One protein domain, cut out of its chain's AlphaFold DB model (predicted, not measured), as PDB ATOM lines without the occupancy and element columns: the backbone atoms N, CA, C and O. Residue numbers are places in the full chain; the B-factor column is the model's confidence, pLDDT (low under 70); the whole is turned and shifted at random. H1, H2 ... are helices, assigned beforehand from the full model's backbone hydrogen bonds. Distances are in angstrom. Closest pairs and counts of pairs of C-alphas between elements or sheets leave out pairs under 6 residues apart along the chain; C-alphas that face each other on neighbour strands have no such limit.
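This is residues 86 to 134 of the 173 residues of an uncharacterized protein of Rickettsiales bacterium Ac37b (UniProt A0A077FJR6). What shape does the printed part make? Two short helices, H1 and then H2, lie side by side as a helical hairpin, joined not by a tight turn but by a long link with no named element, residues 100 to 120. That link makes two loops, one beyond the end of H1 round Ala 104 and one swinging away to the side of H2 round Gln 114. How much of it is named, and how large is it? The two helices hold 21 of the 49 printed residues, under half, with no named strand, and the class is all helix. It is only just compact, close to loose, with a radius of gyration of the C-alphas of 11.6 A, and only just flat, spanning 35 by 23 by 11 A.

How does H1, residues 89 to 99, stand to H2, residues 121 to 130? They touch, with the C-alphas of Gly 94 and Gly 122 the closest at 3.8 A. They run opposite ways at a shallow tilt of 7 degrees. What do the backbones show? In H1 and H2 every O i to N i+4 pair is within hydrogen-bond range.

Where is H1? It runs 15.5 A from C-alpha 89 at (185.334, 168.832, 195.716) to C-alpha 99. Where is H2? It runs 14.2 A from C-alpha 121 to C-alpha 130 at (188.172, 170.582, 185.030).

Which C-alphas are farthest apart? Those of Lys 105 and Pro 134, at 36.3 A. Is there a cut? The printed part has no cut, and the link from H1 to H2 is long, with 21 residues. Where is confidence low? Residues 100 to 109 of the model have pLDDT under 70, against a mean of 83.0 for the printed part.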
ATOM      1  N   THR A  86     187.564 163.331 193.059       90.88
ATOM      2  CA  THR A  86     186.160 163.596 193.382       90.88
ATOM      3  C   THR A  86     185.732 164.901 192.736       90.88
ATOM      4  O   THR A  86     186.148 165.977 193.175       90.88
ATOM      5  N   GLN A  87     184.906 164.817 191.694       89.50
ATOM      6  CA  GLN A  87     184.401 165.987 190.973       89.50
ATOM      7  C   GLN A  87     183.696 166.972 191.917       89.50
ATOM      8  O   GLN A  87     182.975 166.577 192.832       89.50
ATOM      9  N   GLY A  88     183.927 168.270 191.715       89.81
ATOM     10  CA  GLY A  88     183.282 169.340 192.481       89.81
ATOM     11  C   GLY A  88     183.851 169.572 193.885       89.81
ATOM     12  O   GLY A  88     183.556 170.608 194.489       89.81
ATOM     13  N   LEU A  89     184.715 168.685 194.395       93.50
ATOM     14  CA  LEU A  89     185.334 168.832 195.716       93.50
ATOM     15  C   LEU A  89     186.156 170.125 195.820       93.50
ATOM     16  O   LEU A  89     186.124 170.806 196.847       93.50
ATOM     17  N   TRP A  90     186.868 170.500 194.754       95.75
ATOM     18  CA  TRP A  90     187.703 171.703 194.753       95.75
ATOM     19  C   TRP A  90     186.851 172.977 194.739       95.75
ATOM     20  O   TRP A  90     187.115 173.905 195.507       95.75
ATOM     21  N   LYS A  91     185.762 172.992 193.959       94.81
ATOM     22  CA  LYS A  91     184.773 174.081 193.959       94.81
ATOM     23  C   LYS A  91     184.114 174.257 195.325       94.81
ATOM     24  O   LYS A  91     183.983 175.387 195.805       94.81
ATOM     25  N   ALA A  92     183.705 173.154 195.951       93.25
ATOM     26  CA  ALA A  92     183.103 173.162 197.281       93.25
ATOM     27  C   ALA A  92     184.083 173.727 198.317       93.25
ATOM     28  O   ALA A  92     183.718 174.607 199.098       93.25
ATOM     29  N   HIS A  93     185.348 173.303 198.260       91.38
ATOM     30  CA  HIS A  93     186.397 173.822 199.130       91.38
ATOM     31  C   HIS A  93     186.631 175.328 198.935       91.38
ATOM     32  O   HIS A  93     186.654 176.076 199.910       91.38
ATOM     33  N   GLY A  94     186.736 175.806 197.692       91.56
ATOM     34  CA  GLY A  94     186.876 177.239 197.420       91.56
ATOM     35  C   GLY A  94     185.666 178.051 197.883       91.56
ATOM     36  O   GLY A  94     185.830 179.113 198.477       91.56
ATOM     37  N   SER A  95     184.456 177.517 197.701       90.25
ATOM     38  CA  SER A  95     183.224 178.144 198.193       90.25
ATOM     39  C   SER A  95     183.198 178.234 199.722       90.25
ATOM     40  O   SER A  95     182.729 179.232 200.263       90.25
ATOM     41  N   TYR A  96     183.733 177.226 200.423       87.88
ATOM     42  CA  TYR A  96     183.899 177.263 201.877       87.88
ATOM     43  C   TYR A  96     184.850 178.391 202.305       87.88
ATOM     44  O   TYR A  96     184.488 179.210 203.143       87.88
ATOM     45  N   LEU A  97     186.019 178.520 201.667       86.44
ATOM     46  CA  LEU A  97     186.982 179.589 201.979       86.44
ATOM     47  C   LEU A  97     186.404 180.998 201.762       86.44
ATOM     48  O   LEU A  97     186.727 181.939 202.484       86.44
ATOM     49  N   GLN A  98     185.523 181.154 200.775       84.00
ATOM     50  CA  GLN A  98     184.842 182.423 200.506       84.00
ATOM     51  C   GLN A  98     183.736 182.743 201.518       84.00
ATOM     52  O   GLN A  98     183.374 183.909 201.673       84.00
ATOM     53  N   ARG A  99     183.203 181.732 202.215       76.25
ATOM     54  CA  ARG A  99     182.268 181.936 203.329       76.25
ATOM     55  C   ARG A  99     182.975 182.473 204.572       76.25
ATOM     56  O   ARG A  99     182.374 183.255 205.296       76.25
ATOM     57  N   GLU A 100     184.225 182.077 204.808       60.91
ATOM     58  CA  GLU A 100     184.919 182.307 206.085       60.91
ATOM     59  C   GLU A 100     185.711 183.622 206.232       60.91
ATOM     60  O   GLU A 100     186.411 183.795 207.226       60.91
ATOM     61  N   ASN A 101     185.614 184.610 205.335       53.16
ATOM     62  CA  ASN A 101     186.379 185.854 205.530       53.16
ATOM     63  C   ASN A 101     185.601 186.957 206.259       53.16
ATOM     64  O   ASN A 101     184.816 187.686 205.667       53.16
ATOM     65  N   ALA A 102     185.902 187.092 207.551       51.81
ATOM     66  CA  ALA A 102     186.643 188.185 208.207       51.81
ATOM     67  C   ALA A 102     187.021 189.496 207.444       51.81
ATOM     68  O   ALA A 102     187.968 190.170 207.849       51.81
ATOM     69  N   GLN A 103     186.326 189.922 206.383       51.84
ATOM     70  CA  GLN A 103     186.441 191.279 205.821       51.84
ATOM     71  C   GLN A 103     185.052 191.919 205.793       51.84
ATOM     72  O   GLN A 103     184.238 191.549 204.964       51.84
ATOM     73  N   ALA A 104     184.820 192.862 206.716       49.81
ATOM     74  CA  ALA A 104     183.578 193.612 206.928       49.81
ATOM     75  C   ALA A 104     182.302 192.758 207.120       49.81
ATOM     76  O   ALA A 104     181.996 191.804 206.413       49.81
ATOM     77  N   LYS A 105     181.502 193.115 208.125       47.31
ATOM     78  CA  LYS A 105     180.249 192.423 208.438       47.31
ATOM     79  C   LYS A 105     179.265 192.584 207.263       47.31
ATOM     80  O   LYS A 105     178.628 193.624 207.159       47.31
ATOM     81  N   GLY A 106     179.144 191.567 206.406       56.44
ATOM     82  CA  GLY A 106     178.139 191.510 205.334       56.44
ATOM     83  C   GLY A 106     178.655 191.236 203.918       56.44
ATOM     84  O   GLY A 106     177.829 191.053 203.025       56.44
ATOM     85  N   GLU A 107     179.970 191.161 203.687       57.00
ATOM     86  CA  GLU A 107     180.523 190.913 202.349       57.00
ATOM     87  C   GLU A 107     181.043 189.478 202.188       57.00
ATOM     88  O   GLU A 107     181.556 188.862 203.122       57.00
ATOM     89  N   LYS A 108     180.887 188.908 200.985       60.50
ATOM     90  CA  LYS A 108     181.475 187.602 200.657       60.50
ATOM     91  C   LYS A 108     182.989 187.750 200.566       60.50
ATOM     92  O   LYS A 108     183.481 188.607 199.839       60.50
ATOM     93  N   GLY A 109     183.717 186.846 201.212       67.56
ATOM     94  CA  GLY A 109     185.161 186.752 201.071       67.56
ATOM     95  C   GLY A 109     185.581 186.533 199.624       67.56
ATOM     96  O   GLY A 109     185.170 185.555 198.996       67.56
ATOM     97  N   THR A 110     186.435 187.404 199.096       78.25
ATOM     98  CA  THR A 110     187.121 187.170 197.822       78.25
ATOM     99  C   THR A 110     188.570 186.786 198.078       78.25
ATOM    100  O   THR A 110     189.237 187.365 198.934       78.25
ATOM    101  N   GLY A 111     189.076 185.812 197.321       86.62
ATOM    102  CA  GLY A 111     190.504 185.514 197.311       86.62
ATOM    103  C   GLY A 111     191.289 186.625 196.622       86.62
ATOM    104  O   GLY A 111     190.715 187.546 196.043       86.62
ATOM    105  N   PHE A 112     192.608 186.509 196.633       88.62
ATOM    106  CA  PHE A 112     193.498 187.398 195.899       88.62
ATOM    107  C   PHE A 112     194.567 186.574 195.189       88.62
ATOM    108  O   PHE A 112     194.873 185.450 195.584       88.62
ATOM    109  N   ASN A 113     195.137 187.142 194.135       87.38
ATOM    110  CA  ASN A 113     196.300 186.602 193.452       87.38
ATOM    111  C   ASN A 113     197.327 187.726 193.218       87.38
ATOM    112  O   ASN A 113     197.327 188.758 193.910       87.38
ATOM    113  N   GLN A 114     198.252 187.499 192.286       81.50
ATOM    114  CA  GLN A 114     199.279 188.472 191.931       81.50
ATOM    115  C   GLN A 114     198.672 189.778 191.390       81.50
ATOM    116  O   GLN A 114     199.090 190.851 191.818       81.50
ATOM    117  N   ASP A 115     197.654 189.679 190.535       80.94
ATOM    118  CA  ASP A 115     197.157 190.802 189.730       80.94
ATOM    119  C   ASP A 115     195.851 191.407 190.272       80.94
ATOM    120  O   ASP A 115     195.544 192.570 190.027       80.94
ATOM    121  N   SER A 116     195.080 190.635 191.042       84.06
ATOM    122  CA  SER A 116     193.755 190.996 191.547       84.06
ATOM    123  C   SER A 116     193.623 190.756 193.050       84.06
ATOM    124  O   SER A 116     194.126 189.778 193.607       84.06
ATOM    125  N   LEU A 117     192.897 191.655 193.716       82.81
ATOM    126  CA  LEU A 117     192.482 191.527 195.118       82.81
ATOM    127  C   LEU A 117     191.103 190.871 195.283       82.81
ATOM    128  O   LEU A 117     190.692 190.619 196.414       82.81
ATOM    129  N   ALA A 118     190.409 190.614 194.173       85.50
ATOM    130  CA  ALA A 118     189.077 190.034 194.143       85.50
ATOM    131  C   ALA A 118     189.046 188.862 193.156       85.50
ATOM    132  O   ALA A 118     188.870 189.026 191.949       85.50
ATOM    133  N   VAL A 119     189.250 187.660 193.686       88.50
ATOM    134  CA  VAL A 119     189.238 186.402 192.942       88.50
ATOM    135  C   VAL A 119     188.114 185.523 193.470       88.50
ATOM    136  O   VAL A 119     187.980 185.301 194.679       88.50
ATOM    137  N   ASN A 120     187.311 184.984 192.552       90.38
ATOM    138  CA  ASN A 120     186.347 183.951 192.892       90.38
ATOM    139  C   ASN A 120     187.083 182.615 193.072       90.38
ATOM    140  O   ASN A 120     187.395 181.932 192.095       90.38
ATOM    141  N   VAL A 121     187.386 182.264 194.323       91.44
ATOM    142  CA  VAL A 121     188.181 181.075 194.661       91.44
ATOM    143  C   VAL A 121     187.461 179.803 194.228       91.44
ATOM    144  O   VAL A 121     188.069 178.970 193.568       91.44
ATOM    145  N   GLY A 122     186.162 179.671 194.518       92.62
ATOM    146  CA  GLY A 122     185.369 178.510 194.116       92.62
ATOM    147  C   GLY A 122     185.405 178.270 192.608       92.62
ATOM    148  O   GLY A 122     185.665 177.149 192.179       92.62
ATOM    149  N   GLN A 123     185.212 179.319 191.802       93.62
ATOM    150  CA  GLN A 123     185.257 179.193 190.342       93.62
ATOM    151  C   GLN A 123     186.668 178.902 189.819       93.62
ATOM    152  O   GLN A 123     186.828 178.111 188.896       93.62
ATOM    153  N   THR A 124     187.691 179.519 190.410       94.31
ATOM    154  CA  THR A 124     189.088 179.283 190.016       94.31
ATOM    155  C   THR A 124     189.474 177.824 190.249       94.31
ATOM    156  O   THR A 124     189.994 177.171 189.350       94.31
ATOM    157  N   LEU A 125     189.141 177.289 191.427       94.94
ATOM    158  CA  LEU A 125     189.416 175.899 191.779       94.94
ATOM    159  C   LEU A 125     188.594 174.901 190.946       94.94
ATOM    160  O   LEU A 125     189.113 173.852 190.581       94.94
ATOM    161  N   ASP A 126     187.341 175.225 190.609       95.44
ATOM    162  CA  ASP A 126     186.519 174.424 189.686       95.44
ATOM    163  C   ASP A 126     187.171 174.316 188.300       95.44
ATOM    164  O   ASP A 126     187.220 173.239 187.711       95.44
ATOM    165  N   ASN A 127     187.709 175.430 187.794       96.38
ATOM    166  CA  ASN A 127     188.368 175.467 186.492       96.38
ATOM    167  C   ASN A 127     189.655 174.635 186.480       96.38
ATOM    168  O   ASN A 127     189.863 173.885 185.535       96.38
ATOM    169  N   TRP A 128     190.485 174.726 187.523       95.75
ATOM    170  CA  TRP A 128     191.683 173.887 187.666       95.75
ATOM    171  C   TRP A 128     191.332 172.401 187.716       95.75
ATOM    172  O   TRP A 128     191.950 171.588 187.035       95.75
ATOM    173  N   GLN A 129     190.272 172.046 188.448       95.31
ATOM    174  CA  GLN A 129     189.827 170.661 188.520       95.31
ATOM    175  C   GLN A 129     189.397 170.123 187.146       95.31
ATOM    176  O   GLN A 129     189.772 169.019 186.767       95.31
ATOM    177  N   LYS A 130     188.633 170.918 186.389       94.94
ATOM    178  CA  LYS A 130     188.172 170.582 185.030       94.94
ATOM    179  C   LYS A 130     189.278 170.614 183.978       94.94
ATOM    180  O   LYS A 130     189.119 170.016 182.922       94.94
ATOM    181  N   ALA A 131     190.370 171.323 184.248       96.25
ATOM    182  CA  ALA A 131     191.573 171.307 183.423       96.25
ATOM    183  C   ALA A 131     192.429 170.048 183.654       96.25
ATOM    184  O   ALA A 131     193.517 169.952 183.095       96.25
ATOM    185  N   GLU A 132     191.938 169.093 184.455       94.00
ATOM    186  CA  GLU A 132     192.626 167.846 184.793       94.00
ATOM    187  C   GLU A 132     193.954 168.074 185.530       94.00
ATOM    188  O   GLU A 132     194.867 167.246 185.473       94.00
ATOM    189  N   ASP A 133     194.054 169.174 186.289       93.75
ATOM    190  CA  ASP A 133     195.187 169.365 187.188       93.75
ATOM    191  C   ASP A 133     195.245 168.182 188.168       93.75
ATOM    192  O   ASP A 133     194.238 167.838 188.798       93.75
ATOM    193  N   PRO A 134     196.412 167.536 188.350       91.19
ATOM    194  CA  PRO A 134     196.480 166.283 189.096       91.19
ATOM    195  C   PRO A 134     196.265 166.488 190.599       91.19
ATOM    196  O   PRO A 134     195.812 165.580 191.307       91.19
TER     197      PRO A 134